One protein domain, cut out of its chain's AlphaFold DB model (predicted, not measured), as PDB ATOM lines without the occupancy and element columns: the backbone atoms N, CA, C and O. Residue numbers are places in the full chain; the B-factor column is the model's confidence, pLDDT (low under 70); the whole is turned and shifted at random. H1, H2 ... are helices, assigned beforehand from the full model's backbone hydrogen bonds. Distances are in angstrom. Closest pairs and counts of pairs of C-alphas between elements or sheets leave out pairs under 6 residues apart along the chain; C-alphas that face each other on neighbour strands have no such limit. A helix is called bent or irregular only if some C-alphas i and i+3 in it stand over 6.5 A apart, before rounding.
ATOM      1  N   ILE A   2      51.832  94.828 106.649       72.62
ATOM      2  CA  ILE A   2      51.482  93.691 105.762       72.62
ATOM      3  C   ILE A   2      50.781  92.530 106.499       72.62
ATOM      4  O   ILE A   2      49.745  92.047 106.059       72.62
ATOM      5  N   ARG A   3      51.279  92.136 107.676       78.06
ATOM      6  CA  ARG A   3      50.736  91.010 108.462       78.06
ATOM      7  C   ARG A   3      49.283  91.217 108.935       78.06
ATOM      8  O   ARG A   3      48.519  90.261 108.996       78.06
ATOM      9  N   ASN A   4      48.876  92.462 109.191       81.44
ATOM     10  CA  ASN A   4      47.499  92.782 109.592       81.44
ATOM     11  C   ASN A   4      46.539  92.763 108.397       81.44
ATOM     12  O   ASN A   4      45.384  92.375 108.546       81.44
ATOM     13  N   VAL A   5      47.025  93.142 107.210       85.44
ATOM     14  CA  VAL A   5      46.254  93.066 105.963       85.44
ATOM     15  C   VAL A   5      46.026  91.606 105.572       85.44
ATOM     16  O   VAL A   5      44.893  91.234 105.290       85.44
ATOM     17  N   VAL A   6      47.057  90.758 105.661       90.19
ATOM     18  CA  VAL A   6      46.945  89.314 105.383       90.19
ATOM     19  C   VAL A   6      45.937  88.638 106.316       90.19
ATOM     20  O   VAL A   6      45.041  87.944 105.845       90.19
ATOM     21  N   ASN A   7      46.010  88.899 107.625       87.81
ATOM     22  CA  ASN A   7      45.049  88.340 108.583       87.81
ATOM     23  C   ASN A   7      43.614  88.825 108.322       87.81
ATOM     24  O   ASN A   7      42.664  88.058 108.461       87.81
ATOM     25  N   LYS A   8      43.439  90.088 107.914       86.25
ATOM     26  CA  LYS A   8      42.119  90.646 107.589       86.25
ATOM     27  C   LYS A   8      41.522  90.005 106.334       86.25
ATOM     28  O   LYS A   8      40.337  89.683 106.333       86.25
ATOM     29  N   VAL A   9      42.338  89.775 105.306       89.25
ATOM     30  CA  VAL A   9      41.924  89.083 104.076       89.25
ATOM     31  C   VAL A   9      41.590  87.615 104.359       89.25
ATOM     32  O   VAL A   9      40.538  87.152 103.934       89.25
ATOM     33  N   LEU A  10      42.405  86.903 105.145       89.38
ATOM     34  CA  LEU A  10      42.119  85.518 105.548       89.38
ATOM     35  C   LEU A  10      40.803  85.394 106.322       89.38
ATOM     36  O   LEU A  10      39.997  84.517 106.020       89.38
ATOM     37  N   ASN A  11      40.551  86.294 107.274       88.19
ATOM     38  CA  ASN A  11      39.301  86.297 108.034       88.19
ATOM     39  C   ASN A  11      38.090  86.621 107.149       88.19
ATOM     40  O   ASN A  11      37.035  86.008 107.307       88.19
ATOM     41  N   MET A  12      38.239  87.546 106.196       85.81
ATOM     42  CA  MET A  12      37.187  87.872 105.235       85.81
ATOM     43  C   MET A  12      36.864  86.668 104.345       85.81
ATOM     44  O   MET A  12      35.701  86.290 104.239       85.81
ATOM     45  N   ILE A  13      37.880  86.002 103.795       87.31
ATOM     46  CA  ILE A  13      37.705  84.780 103.002       87.31
ATOM     47  C   ILE A  13      37.018  83.696 103.844       87.31
ATOM     48  O   ILE A  13      35.976  83.187 103.443       87.31
ATOM     49  N   ALA A  14      37.516  83.396 105.046       86.50
ATOM     50  CA  ALA A  14      36.912  82.391 105.923       86.50
ATOM     51  C   ALA A  14      35.442  82.700 106.263       86.50
ATOM     52  O   ALA A  14      34.612  81.793 106.300       86.50
ATOM     53  N   SER A  15      35.098  83.977 106.468       82.88
ATOM     54  CA  SER A  15      33.717  84.399 106.727       82.88
ATOM     55  C   SER A  15      32.797  84.197 105.520       82.88
ATOM     56  O   SER A  15      31.677  83.721 105.688       82.88
ATOM     57  N   VAL A  16      33.285  84.473 104.306       84.88
ATOM     58  CA  VAL A  16      32.537  84.264 103.058       84.88
ATOM     59  C   VAL A  16      32.327  82.776 102.803       84.88
ATOM     60  O   VAL A  16      31.205  82.364 102.525       84.88
ATOM     61  N   PHE A  17      33.372  81.959 102.958       83.75
ATOM     62  CA  PHE A  17      33.264  80.507 102.817       83.75
ATOM     63  C   PHE A  17      32.275  79.922 103.828       83.75
ATOM     64  O   PHE A  17      31.401  79.149 103.447       83.75
ATOM     65  N   ARG A  18      32.340  80.347 105.094       81.44
ATOM     66  CA  ARG A  18      31.389  79.906 106.122       81.44
ATOM     67  C   ARG A  18      29.955  80.332 105.800       81.44
ATOM     68  O   ARG A  18      29.049  79.520 105.946       81.44
ATOM     69  N   GLY A  19      29.755  81.574 105.359       80.38
ATOM     70  CA  GLY A  19      28.443  82.070 104.938       80.38
ATOM     71  C   GLY A  19      27.873  81.253 103.780       80.38
ATOM     72  O   GLY A  19      26.739  80.790 103.862       80.38
ATOM     73  N   LYS A  20      28.695  80.985 102.759       80.81
ATOM     74  CA  LYS A  20      28.323  80.149 101.613       80.81
ATOM     75  C   LYS A  20      27.963  78.728 102.034       80.81
ATOM     76  O   LYS A  20      26.920  78.237 101.628       80.81
ATOM     77  N   SER A  21      28.761  78.077 102.878       80.38
ATOM     78  CA  SER A  21      28.461  76.715 103.342       80.38
ATOM     79  C   SER A  21      27.137  76.621 104.108       80.38
ATOM     80  O   SER A  21      26.405  75.654 103.932       80.38
ATOM     81  N   VAL A  22      26.803  77.618 104.933       87.94
ATOM     82  CA  VAL A  22      25.521  77.647 105.660       87.94
ATOM     83  C   VAL A  22      24.347  77.890 104.710       87.94
ATOM     84  O   VAL A  22      23.310  77.246 104.845       87.94
ATOM     85  N   GLU A  23      24.515  78.780 103.731       89.12
ATOM     86  CA  GLU A  23      23.524  79.031 102.678       89.12
ATOM     87  C   GLU A  23      23.219  77.750 101.883       89.12
ATOM     88  O   GLU A  23      22.052  77.406 101.701       89.12
ATOM     89  N   TYR A  24      24.256  77.001 101.494       91.56
ATOM     90  CA  TYR A  24      24.108  75.728 100.781       91.56
ATOM     91  C   TYR A  24      23.288  74.697 101.563       91.56
ATOM     92  O   TYR A  24      22.397  74.080 100.986       91.56
ATOM     93  N   LEU A  25      23.522  74.555 102.871       92.00
ATOM     94  CA  LEU A  25      22.737  73.644 103.715       92.00
ATOM     95  C   LEU A  25      21.255  74.036 103.769       92.00
ATOM     96  O   LEU A  25      20.383  73.171 103.789       92.00
ATOM     97  N   GLY A  26      20.954  75.337 103.782       92.31
ATOM     98  CA  GLY A  26      19.575  75.826 103.758       92.31
ATOM     99  C   GLY A  26      18.859  75.533 102.436       92.31
ATOM    100  O   GLY A  26      17.660  75.258 102.435       92.31
ATOM    101  N   ILE A  27      19.588  75.576 101.317       93.38
ATOM    102  CA  ILE A  27      19.066  75.185 100.002       93.38
ATOM    103  C   ILE A  27      18.817  73.675  99.972       93.38
ATOM    104  O   ILE A  27      17.723  73.251  99.622       93.38
ATOM    105  N   GLU A  28      19.791  72.872 100.395       94.62
ATOM    106  CA  GLU A  28      19.675  71.410 100.421       94.62
ATOM    107  C   GLU A  28      18.497  70.939 101.282       94.62
ATOM    108  O   GLU A  28      17.712  70.094 100.853       94.62
ATOM    109  N   LEU A  29      18.320  71.534 102.466       93.94
ATOM    110  CA  LEU A  29      17.176  71.247 103.328       93.94
ATOM    111  C   LEU A  29      15.849  71.537 102.617       93.94
ATOM    112  O   LEU A  29      14.937  70.720 102.676       93.94
ATOM    113  N   ARG A  30      15.751  72.671 101.917       91.62
ATOM    114  CA  ARG A  30      14.544  73.043 101.167       91.62
ATOM    115  C   ARG A  30      14.239  72.045 100.051       91.62
ATOM    116  O   ARG A  30      13.085  71.675  99.865       91.62
ATOM    117  N   GLU A  31      15.256  71.594  99.323       93.44
ATOM    118  CA  GLU A  31      15.079  70.576  98.283       93.44
ATOM    119  C   GLU A  31      14.625  69.235  98.877       93.44
ATOM    120  O   GLU A  31      13.733  68.582  98.333       93.44
ATOM    121  N   LEU A  32      15.162  68.845 100.037       94.38
ATOM    122  CA  LEU A  32      14.712  67.659 100.769       94.38
ATOM    123  C   LEU A  32      13.256  67.787 101.247       94.38
ATOM    124  O   LEU A  32      12.505  66.822 101.119       94.38
ATOM    125  N   GLU A  33      12.840  68.954 101.747       92.69
ATOM    126  CA  GLU A  33      11.445  69.244 102.128       92.69
ATOM    127  C   GLU A  33      10.497  69.131 100.916       92.69
ATOM    128  O   GLU A  33       9.435  68.507 101.009       92.69
ATOM    129  N   ASN A  34      10.905  69.646  99.751       90.44
ATOM    130  CA  ASN A  34      10.137  69.534  98.507       90.44
ATOM    131  C   ASN A  34      10.006  68.075  98.044       90.44
ATOM    132  O   ASN A  34       8.904  67.613  97.734       90.44
ATOM    133  N   ILE A  35      11.110  67.320  98.029       90.50
ATOM    134  CA  ILE A  35      11.099  65.894  97.670       90.50
ATOM    135  C   ILE A  35      10.251  65.099  98.666       90.50
ATOM    136  O   ILE A  35       9.491  64.225  98.258       90.50
ATOM    137  N   PHE A  36      10.339  65.404  99.960       91.44
ATOM    138  CA  PHE A  36       9.514  64.780 100.987       91.44
ATOM    139  C   PHE A  36       8.018  64.979 100.709       91.44
ATOM    140  O   PHE A  36       7.268  64.002 100.685       91.44
ATOM    141  N   ALA A  37       7.592  66.209 100.406       91.00
ATOM    142  CA  ALA A  37       6.211  66.495 100.026       91.00
ATOM    143  C   ALA A  37       5.776  65.715  98.774       91.00
ATOM    144  O   ALA A  37       4.706  65.098  98.766       91.00
ATOM    145  N   LEU A  38       6.631  65.668  97.747       89.00
ATOM    146  CA  LEU A  38       6.381  64.902  96.525       89.00
ATOM    147  C   LEU A  38       6.311  63.391  96.771       89.00
ATOM    148  O   LEU A  38       5.475  62.724  96.177       89.00
ATOM    149  N   LEU A  39       7.128  62.819  97.651       89.81
ATOM    150  CA  LEU A  39       7.079  61.381  97.931       89.81
ATOM    151  C   LEU A  39       5.765  60.973  98.600       89.81
ATOM    152  O   LEU A  39       5.231  59.900  98.320       89.81
ATOM    153  N   ILE A  40       5.236  61.817  99.481       89.81
ATOM    154  CA  ILE A  40       4.028  61.492 100.237       89.81
ATOM    155  C   ILE A  40       2.762  61.807  99.429       89.81
ATOM    156  O   ILE A  40       1.853  60.978  99.369       89.81
ATOM    157  N   ILE A  41       2.700  62.980  98.793       88.62
ATOM    158  CA  ILE A  41       1.496  63.485  98.106       88.62
ATOM    159  C   ILE A  41       1.567  63.245  96.593       88.62
ATOM    160  O   ILE A  41       0.541  63.100  95.936       88.62
ATOM    161  N   GLY A  42       2.760  63.108  96.018       85.50
ATOM    162  CA  GLY A  42       2.942  62.906  94.578       85.50
ATOM    163  C   GLY A  42       2.320  61.617  94.040       85.50
ATOM    164  O   GLY A  42       2.022  61.539  92.850       85.50
ATOM    165  N   SER A  43       2.031  60.634  94.899       82.38
ATOM    166  CA  SER A  43       1.231  59.462  94.509       82.38
ATOM    167  C   SER A  43      -0.129  59.834  93.913       82.38
ATOM    168  O   SER A  43      -0.585  59.170  92.983       82.38
ATOM    169  N   PHE A  44      -0.749  60.922  94.383       83.06
ATOM    170  CA  PHE A  44      -2.041  61.399  93.884       83.06
ATOM    171  C   PHE A  44      -1.970  61.961  92.457       83.06
ATOM    172  O   PHE A  44      -3.003  62.079  91.807       83.06
ATOM    173  N   ILE A  45      -0.766  62.261  91.959       85.06
ATOM    174  CA  ILE A  45      -0.512  62.710  90.582       85.06
ATOM    175  C   ILE A  45       0.275  61.672  89.761       85.06
ATOM    176  O   ILE A  45       0.777  61.983  88.685       85.06
ATOM    177  N   GLY A  46       0.388  60.433  90.256       82.69
ATOM    178  CA  GLY A  46       1.019  59.323  89.536       82.69
ATOM    179  C   GLY A  46       2.532  59.182  89.725       82.69
ATOM    180  O   GLY A  46       3.149  58.380  89.023       82.69
ATOM    181  N   LEU A  47       3.146  59.908  90.666       86.38
ATOM    182  CA  LEU A  47       4.553  59.691  91.020       86.38
ATOM    183  C   LEU A  47       4.720  58.417  91.869       86.38
ATOM    184  O   LEU A  47       3.842  58.084  92.674       86.38
ATOM    185  N   PRO A  48       5.848  57.694  91.728       82.75
ATOM    186  CA  PRO A  48       6.128  56.536  92.566       82.75
ATOM    187  C   PRO A  48       6.198  56.964  94.033       82.75
ATOM    188  O   PRO A  48       6.888  57.922  94.376       82.75
ATOM    189  N   SER A  49       5.489  56.239  94.900       80.00
ATOM    190  CA  SER A  49       5.460  56.525  96.334       80.00
ATOM    191  C   SER A  49       6.077  55.406  97.163       80.00
ATOM    192  O   SER A  49       6.047  54.236  96.766       80.00
ATOM    193  N   PRO A  50       6.645  55.753  98.332       83.69
ATOM    194  CA  PRO A  50       7.044  54.762  99.313       83.69
ATOM    195  C   PRO A  50       5.822  53.967  99.811       83.69
ATOM    196  O   PRO A  50       4.678  54.406  99.647       83.69
ATOM    197  N   PRO A  51       6.033  52.799 100.448       89.31
ATOM    198  CA  PRO A  51       4.942  51.983 100.968       89.31
ATOM    199  C   PRO A  51       3.986  52.793 101.848       89.31
ATOM    200  O   PRO A  51       4.427  53.508 102.749       89.31
ATOM    201  N   THR A  52       2.677  52.624 101.643       86.75
ATOM    202  CA  THR A  52       1.621  53.434 102.277       86.75
ATOM    203  C   THR A  52       1.765  53.543 103.796       86.75
ATOM    204  O   THR A  52       1.566  54.613 104.359       86.75
ATOM    205  N   THR A  53       2.175  52.467 104.473       91.50
ATOM    206  CA  THR A  53       2.416  52.464 105.926       91.50
ATOM    207  C   THR A  53       3.453  53.501 106.362       91.50
ATOM    208  O   THR A  53       3.293  54.121 107.411       91.50
ATOM    209  N   ILE A  54       4.517  53.689 105.579       90.00
ATOM    210  CA  ILE A  54       5.543  54.701 105.846       90.00
ATOM    211  C   ILE A  54       4.970  56.089 105.569       90.00
ATOM    212  O   ILE A  54       5.083  56.966 106.423       90.00
ATOM    213  N   SER A  55       4.271  56.262 104.445       89.50
ATOM    214  CA  SER A  55       3.666  57.544 104.078       89.50
ATOM    215  C   SER A  55       2.686  58.048 105.138       89.50
ATOM    216  O   SER A  55       2.779  59.193 105.569       89.50
ATOM    217  N   LEU A  56       1.809  57.177 105.649       90.38
ATOM    218  CA  LEU A  56       0.836  57.527 106.690       90.38
ATOM    219  C   LEU A  56       1.492  57.939 108.015       90.38
ATOM    220  O   LEU A  56       0.985  58.821 108.703       90.38
ATOM    221  N   ARG A  57       2.621  57.322 108.377       92.38
ATOM    222  CA  ARG A  57       3.382  57.699 109.582       92.38
ATOM    223  C   ARG A  57       4.083  59.043 109.428       92.38
ATOM    224  O   ARG A  57       4.336  59.704 110.430       92.38
ATOM    225  N   LEU A  58       4.410  59.415 108.193       91.56
ATOM    226  CA  LEU A  58       5.105  60.652 107.872       91.56
ATOM    227  C   LEU A  58       4.155  61.822 107.572       91.56
ATOM    228  O   LEU A  58       4.561  62.969 107.729       91.56
ATOM    229  N   LEU A  59       2.889  61.555 107.231       90.50
ATOM    230  CA  LEU A  59       1.861  62.577 106.983       90.50
ATOM    231  C   LEU A  59       1.805  63.698 108.042       90.50
ATOM    232  O   LEU A  59       1.725  64.857 107.640       90.50
ATOM    233  N   PRO A  60       1.878  63.427 109.365       92.25
ATOM    234  CA  PRO A  60       1.813  64.486 110.376       92.25
ATOM    235  C   PRO A  60       2.951  65.514 110.292       92.25
ATOM    236  O   PRO A  60       2.807  66.619 110.805       92.25
ATOM    237  N   TYR A  61       4.068  65.165 109.650       92.69
ATOM    238  CA  TYR A  61       5.230  66.043 109.516       92.69
ATOM    239  C   TYR A  61       5.150  66.976 108.300       92.69
ATOM    240  O   TYR A  61       5.981  67.864 108.195       92.69
ATOM    241  N   LEU A  62       4.147  66.826 107.423       92.44
ATOM    242  CA  LEU A  62       3.963  67.658 106.220       92.44
ATOM    243  C   LEU A  62       3.224  68.977 106.450       92.44
ATOM    244  O   LEU A  62       2.917  69.687 105.492       92.44
ATOM    245  N   GLY A  63       2.844  69.286 107.690       91.62
ATOM    246  CA  GLY A  63       1.949  70.410 107.968       91.62
ATOM    247  C   GLY A  63       2.449  71.737 107.389       91.62
ATOM    248  O   GLY A  63       1.659  72.509 106.850       91.62
ATOM    249  N   ARG A  64       3.761  71.984 107.442       91.38
ATOM    250  CA  ARG A  64       4.367  73.204 106.902       91.38
ATOM    251  C   ARG A  64       4.377  73.202 105.373       91.38
ATOM    252  O   ARG A  64       4.040  74.207 104.755       91.38
ATOM    253  N   GLU A  65       4.736  72.082 104.771       92.25
ATOM    254  CA  GLU A  65       4.909  71.904 103.331       92.25
ATOM    255  C   GLU A  65       3.560  72.012 102.618       92.25
ATOM    256  O   GLU A  65       3.477  72.609 101.550       92.25
ATOM    257  N   LEU A  66       2.481  71.538 103.247       90.44
ATOM    258  CA  LEU A  66       1.110  71.729 102.771       90.44
ATOM    259  C   LEU A  66       0.694  73.204 102.737       90.44
ATOM    260  O   LEU A  66       0.055  73.641 101.779       90.44
ATOM    261  N   ILE A  67       1.065  73.985 103.756       92.50
ATOM    262  CA  ILE A  67       0.796  75.430 103.793       92.50
ATOM    263  C   ILE A  67       1.562  76.131 102.667       92.50
ATOM    264  O   ILE A  67       0.981  76.926 101.929       92.50
ATOM    265  N   VAL A  68       2.846  75.803 102.496       89.69
ATOM    266  CA  VAL A  68       3.680  76.359 101.419       89.69
ATOM    267  C   VAL A  68       3.124  75.981 100.045       89.69
ATOM    268  O   VAL A  68       2.972  76.853  99.195       89.69
ATOM    269  N   ALA A  69       2.762  74.714  99.834       88.00
ATOM    270  CA  ALA A  69       2.191  74.238  98.577       88.00
ATOM    271  C   ALA A  69       0.858  74.925  98.251       88.00
ATOM    272  O   ALA A  69       0.615  75.269  97.100       88.00
ATOM    273  N   THR A  70       0.022  75.182  99.261       89.50
ATOM    274  CA  THR A  70      -1.250  75.901  99.087       89.50
ATOM    275  C   THR A  70      -1.011  77.358  98.689       89.50
ATOM    276  O   THR A  70      -1.635  77.846  97.754       89.50
ATOM    277  N   TYR A  71      -0.057  78.035  99.337       90.12
ATOM    278  CA  TYR A  71       0.323  79.404  98.981       90.12
ATOM    279  C   TYR A  71       0.913  79.500  97.566       90.12
ATOM    280  O   TYR A  71       0.616  80.435  96.827       90.12
ATOM    281  N   ILE A  72       1.735  78.524  97.166       85.75
ATOM    282  CA  ILE A  72       2.234  78.436  95.787       85.75
ATOM    283  C   ILE A  72       1.062  78.216  94.831       85.75
ATOM    284  O   ILE A  72       0.976  78.918  93.831       85.75
ATOM    285  N   SER A  73       0.143  77.302  95.160       88.38
ATOM    286  CA  SER A  73      -1.033  77.000  94.339       88.38
ATOM    287  C   SER A  73      -1.895  78.229  94.062       88.38
ATOM    288  O   SER A  73      -2.374  78.378  92.946       88.38
ATOM    289  N   GLU A  74      -2.080  79.105  95.050       89.12
ATOM    290  CA  GLU A  74      -2.827  80.361  94.895       89.12
ATOM    291  C   GLU A  74      -2.151  81.330  93.913       89.12
ATOM    292  O   GLU A  74      -2.816  82.120  93.251       89.12
ATOM    293  N   ARG A  75      -0.823  81.258  93.792       88.00
ATOM    294  CA  ARG A  75      -0.015  82.141  92.940       88.00
ATOM    295  C   ARG A  75       0.402  81.504  91.614       88.00
ATOM    296  O   ARG A  75       1.159  82.122  90.868       88.00
ATOM    297  N   LEU A  76      -0.062  80.288  91.317       86.88
ATOM    298  CA  LEU A  76       0.346  79.563  90.112       86.88
ATOM    299  C   LEU A  76      -0.018  80.317  88.833       86.88
ATOM    300  O   LEU A  76       0.786  80.313  87.911       86.88
ATOM    301  N   ASP A  77      -1.164  80.995  88.788       83.50
ATOM    302  CA  ASP A  77      -1.605  81.723  87.591       83.50
ATOM    303  C   ASP A  77      -0.603  82.819  87.175       83.50
ATOM    304  O   ASP A  77      -0.283  82.958  85.996       83.50
ATOM    305  N   ASP A  78      -0.046  83.542  88.151       84.94
ATOM    306  CA  ASP A  78       0.968  84.588  87.945       84.94
ATOM    307  C   ASP A  78       2.298  83.981  87.462       84.94
ATOM    308  O   ASP A  78       2.890  84.417  86.475       84.94
ATOM    309  N   MET A  79       2.731  82.890  88.102       82.62
ATOM    310  CA  MET A  79       3.977  82.203  87.751       82.62
ATOM    311  C   MET A  79       3.916  81.527  86.376       82.62
ATOM    312  O   MET A  79       4.894  81.555  85.632       82.62
ATOM    313  N   LEU A  80       2.789  80.903  86.027       81.81
ATOM    314  CA  LEU A  80       2.598  80.285  84.716       81.81
ATOM    315  C   LEU A  80       2.502  81.342  83.616       81.81
ATOM    316  O   LEU A  80       3.055  81.121  82.543       81.81
ATOM    317  N   GLY A  81       1.874  82.490  83.889       82.38
ATOM    318  CA  GLY A  81       1.864  83.633  82.977       82.38
ATOM    319  C   GLY A  81       3.266  84.190  82.713       82.38
ATOM    320  O   GLY A  81       3.640  84.389  81.558       82.38
ATOM    321  N   GLU A  82       4.078  84.373  83.761       82.25
ATOM    322  CA  GLU A  82       5.473  84.818  83.628       82.25
ATOM    323  C   GLU A  82       6.313  83.808  82.827       82.25
ATOM    324  O   GLU A  82       7.043  84.191  81.911       82.25
ATOM    325  N   MET A  83       6.166  82.509  83.105       82.88
ATOM    326  CA  MET A  83       6.877  81.455  82.374       82.88
ATOM    327  C   MET A  83       6.427  81.360  80.913       82.88
ATOM    328  O   MET A  83       7.275  81.287  80.029       82.88
ATOM    329  N   ALA A  84       5.123  81.397  80.632       82.19
ATOM    330  CA  ALA A  84       4.601  81.388  79.264       82.19
ATOM    331  C   ALA A  84       5.129  82.581  78.450       82.19
ATOM    332  O   ALA A  84       5.558  82.396  77.312       82.19
ATOM    333  N   GLY A  85       5.211  83.766  79.070       81.19
ATOM    334  CA  GLY A  85       5.829  84.951  78.472       81.19
ATOM    335  C   GLY A  85       7.332  84.804  78.212       81.19
ATOM    336  O   GLY A  85       7.822  85.271  77.191       81.19
ATOM    337  N   VAL A  86       8.079  84.112  79.083       82.69
ATOM    338  CA  VAL A  86       9.503  83.788  78.846       82.69
ATOM    339  C   VAL A  86       9.679  82.799  77.690       82.69
ATOM    340  O   VAL A  86      10.683  82.859  76.978       82.69
ATOM    341  N   PHE A  87       8.725  81.890  77.501       80.25
ATOM    342  CA  PHE A  87       8.764  80.883  76.442       80.25
ATOM    343  C   PHE A  87       8.122  81.342  75.116       80.25
ATOM    344  O   PHE A  87       8.019  80.516  74.208       80.25
ATOM    345  N   ASP A  88       7.739  82.623  74.978       75.06
ATOM    346  CA  ASP A  88       7.067  83.196  73.790       75.06
ATOM    347  C   ASP A  88       5.829  82.378  73.354       75.06
ATOM    348  O   ASP A  88       5.503  82.250  72.171       75.06
TER     349      ASP A  88
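AT A GLANCE: This is residues 2 to 88 of the 90 residues of an uncharacterized protein of Ignisphaera aggregans (UniProt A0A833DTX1). One long helix, H1, sticks out as an arm with its residues 2 to 29, and near its last third the rest of the printed part crosses it: the bent helix H2 wraps partly round the end of H1, and H3 leads away on a second, shorter free arm. The printed part has 87 residues with three named helices, H1, H2 and H3 in that order, and no named strand, in the class all helix. It is extended, with a radius of gyration of the C-alphas of 20.8 A, and spans 64 by 43 by 21 A.

IN THESE COORDINATES: Find C-alpha 2 at (51.482, 93.691, 105.762); from there H1, residues 2 to 45, runs 62.4 A. It has a kink of 44 degrees near residue 39 and is only just irregular, with C-alphas 40 and 43 at 6.7 A. Next look at H2, residues 52 to 74, assigned as one helix by its hydrogen bonds but bent, with C-alphas 61 and 64 at 7.7 A. Its arms are H2a, residues 52 to 61, 15.0 A long and irregular, with C-alphas 57 and 60 at 7.0 A, and H2b, residues 64 to 74, 15.7 A long. H3, residues 76 to 86, runs 15.1 A to C-alpha 86 at (9.503, 83.788, 78.846).

HOW THE PARTS SIT: Look at Ala 37 and Glu 65, whose C-alphas, 6.5 A apart, are the closest of H1 and H2b; these touch, H1 with residues 33 to 37 alone, about perpendicular at 78 degrees. H1 and H2a only just touch, with 3 pairs of C-alphas within 8 A, H1 with residue 40 alone; their closest C-alphas are those of Ile 40 and Ser 55, 5.5 A apart. H2a and H2b stand about perpendicular, at 84 degrees. H2b and H3 meet only through their link, and H3 is apart from H1 and H2a. In H2b and H3 every O i to N i+4 pair is within hydrogen-bond range; in H1 37 of 40 are, in H2a 4 of 6.

THE WHOLE: The C-alphas farthest apart are those of Ile 2 and Thr 52, 64.2 A. Residues 70 to 88 stand free too. The printed part has no cut; the link from H1 to H2 is short and that from H2 to H3 tight. The mean pLDDT of the printed part is 87.2, and no printed residue is under 70.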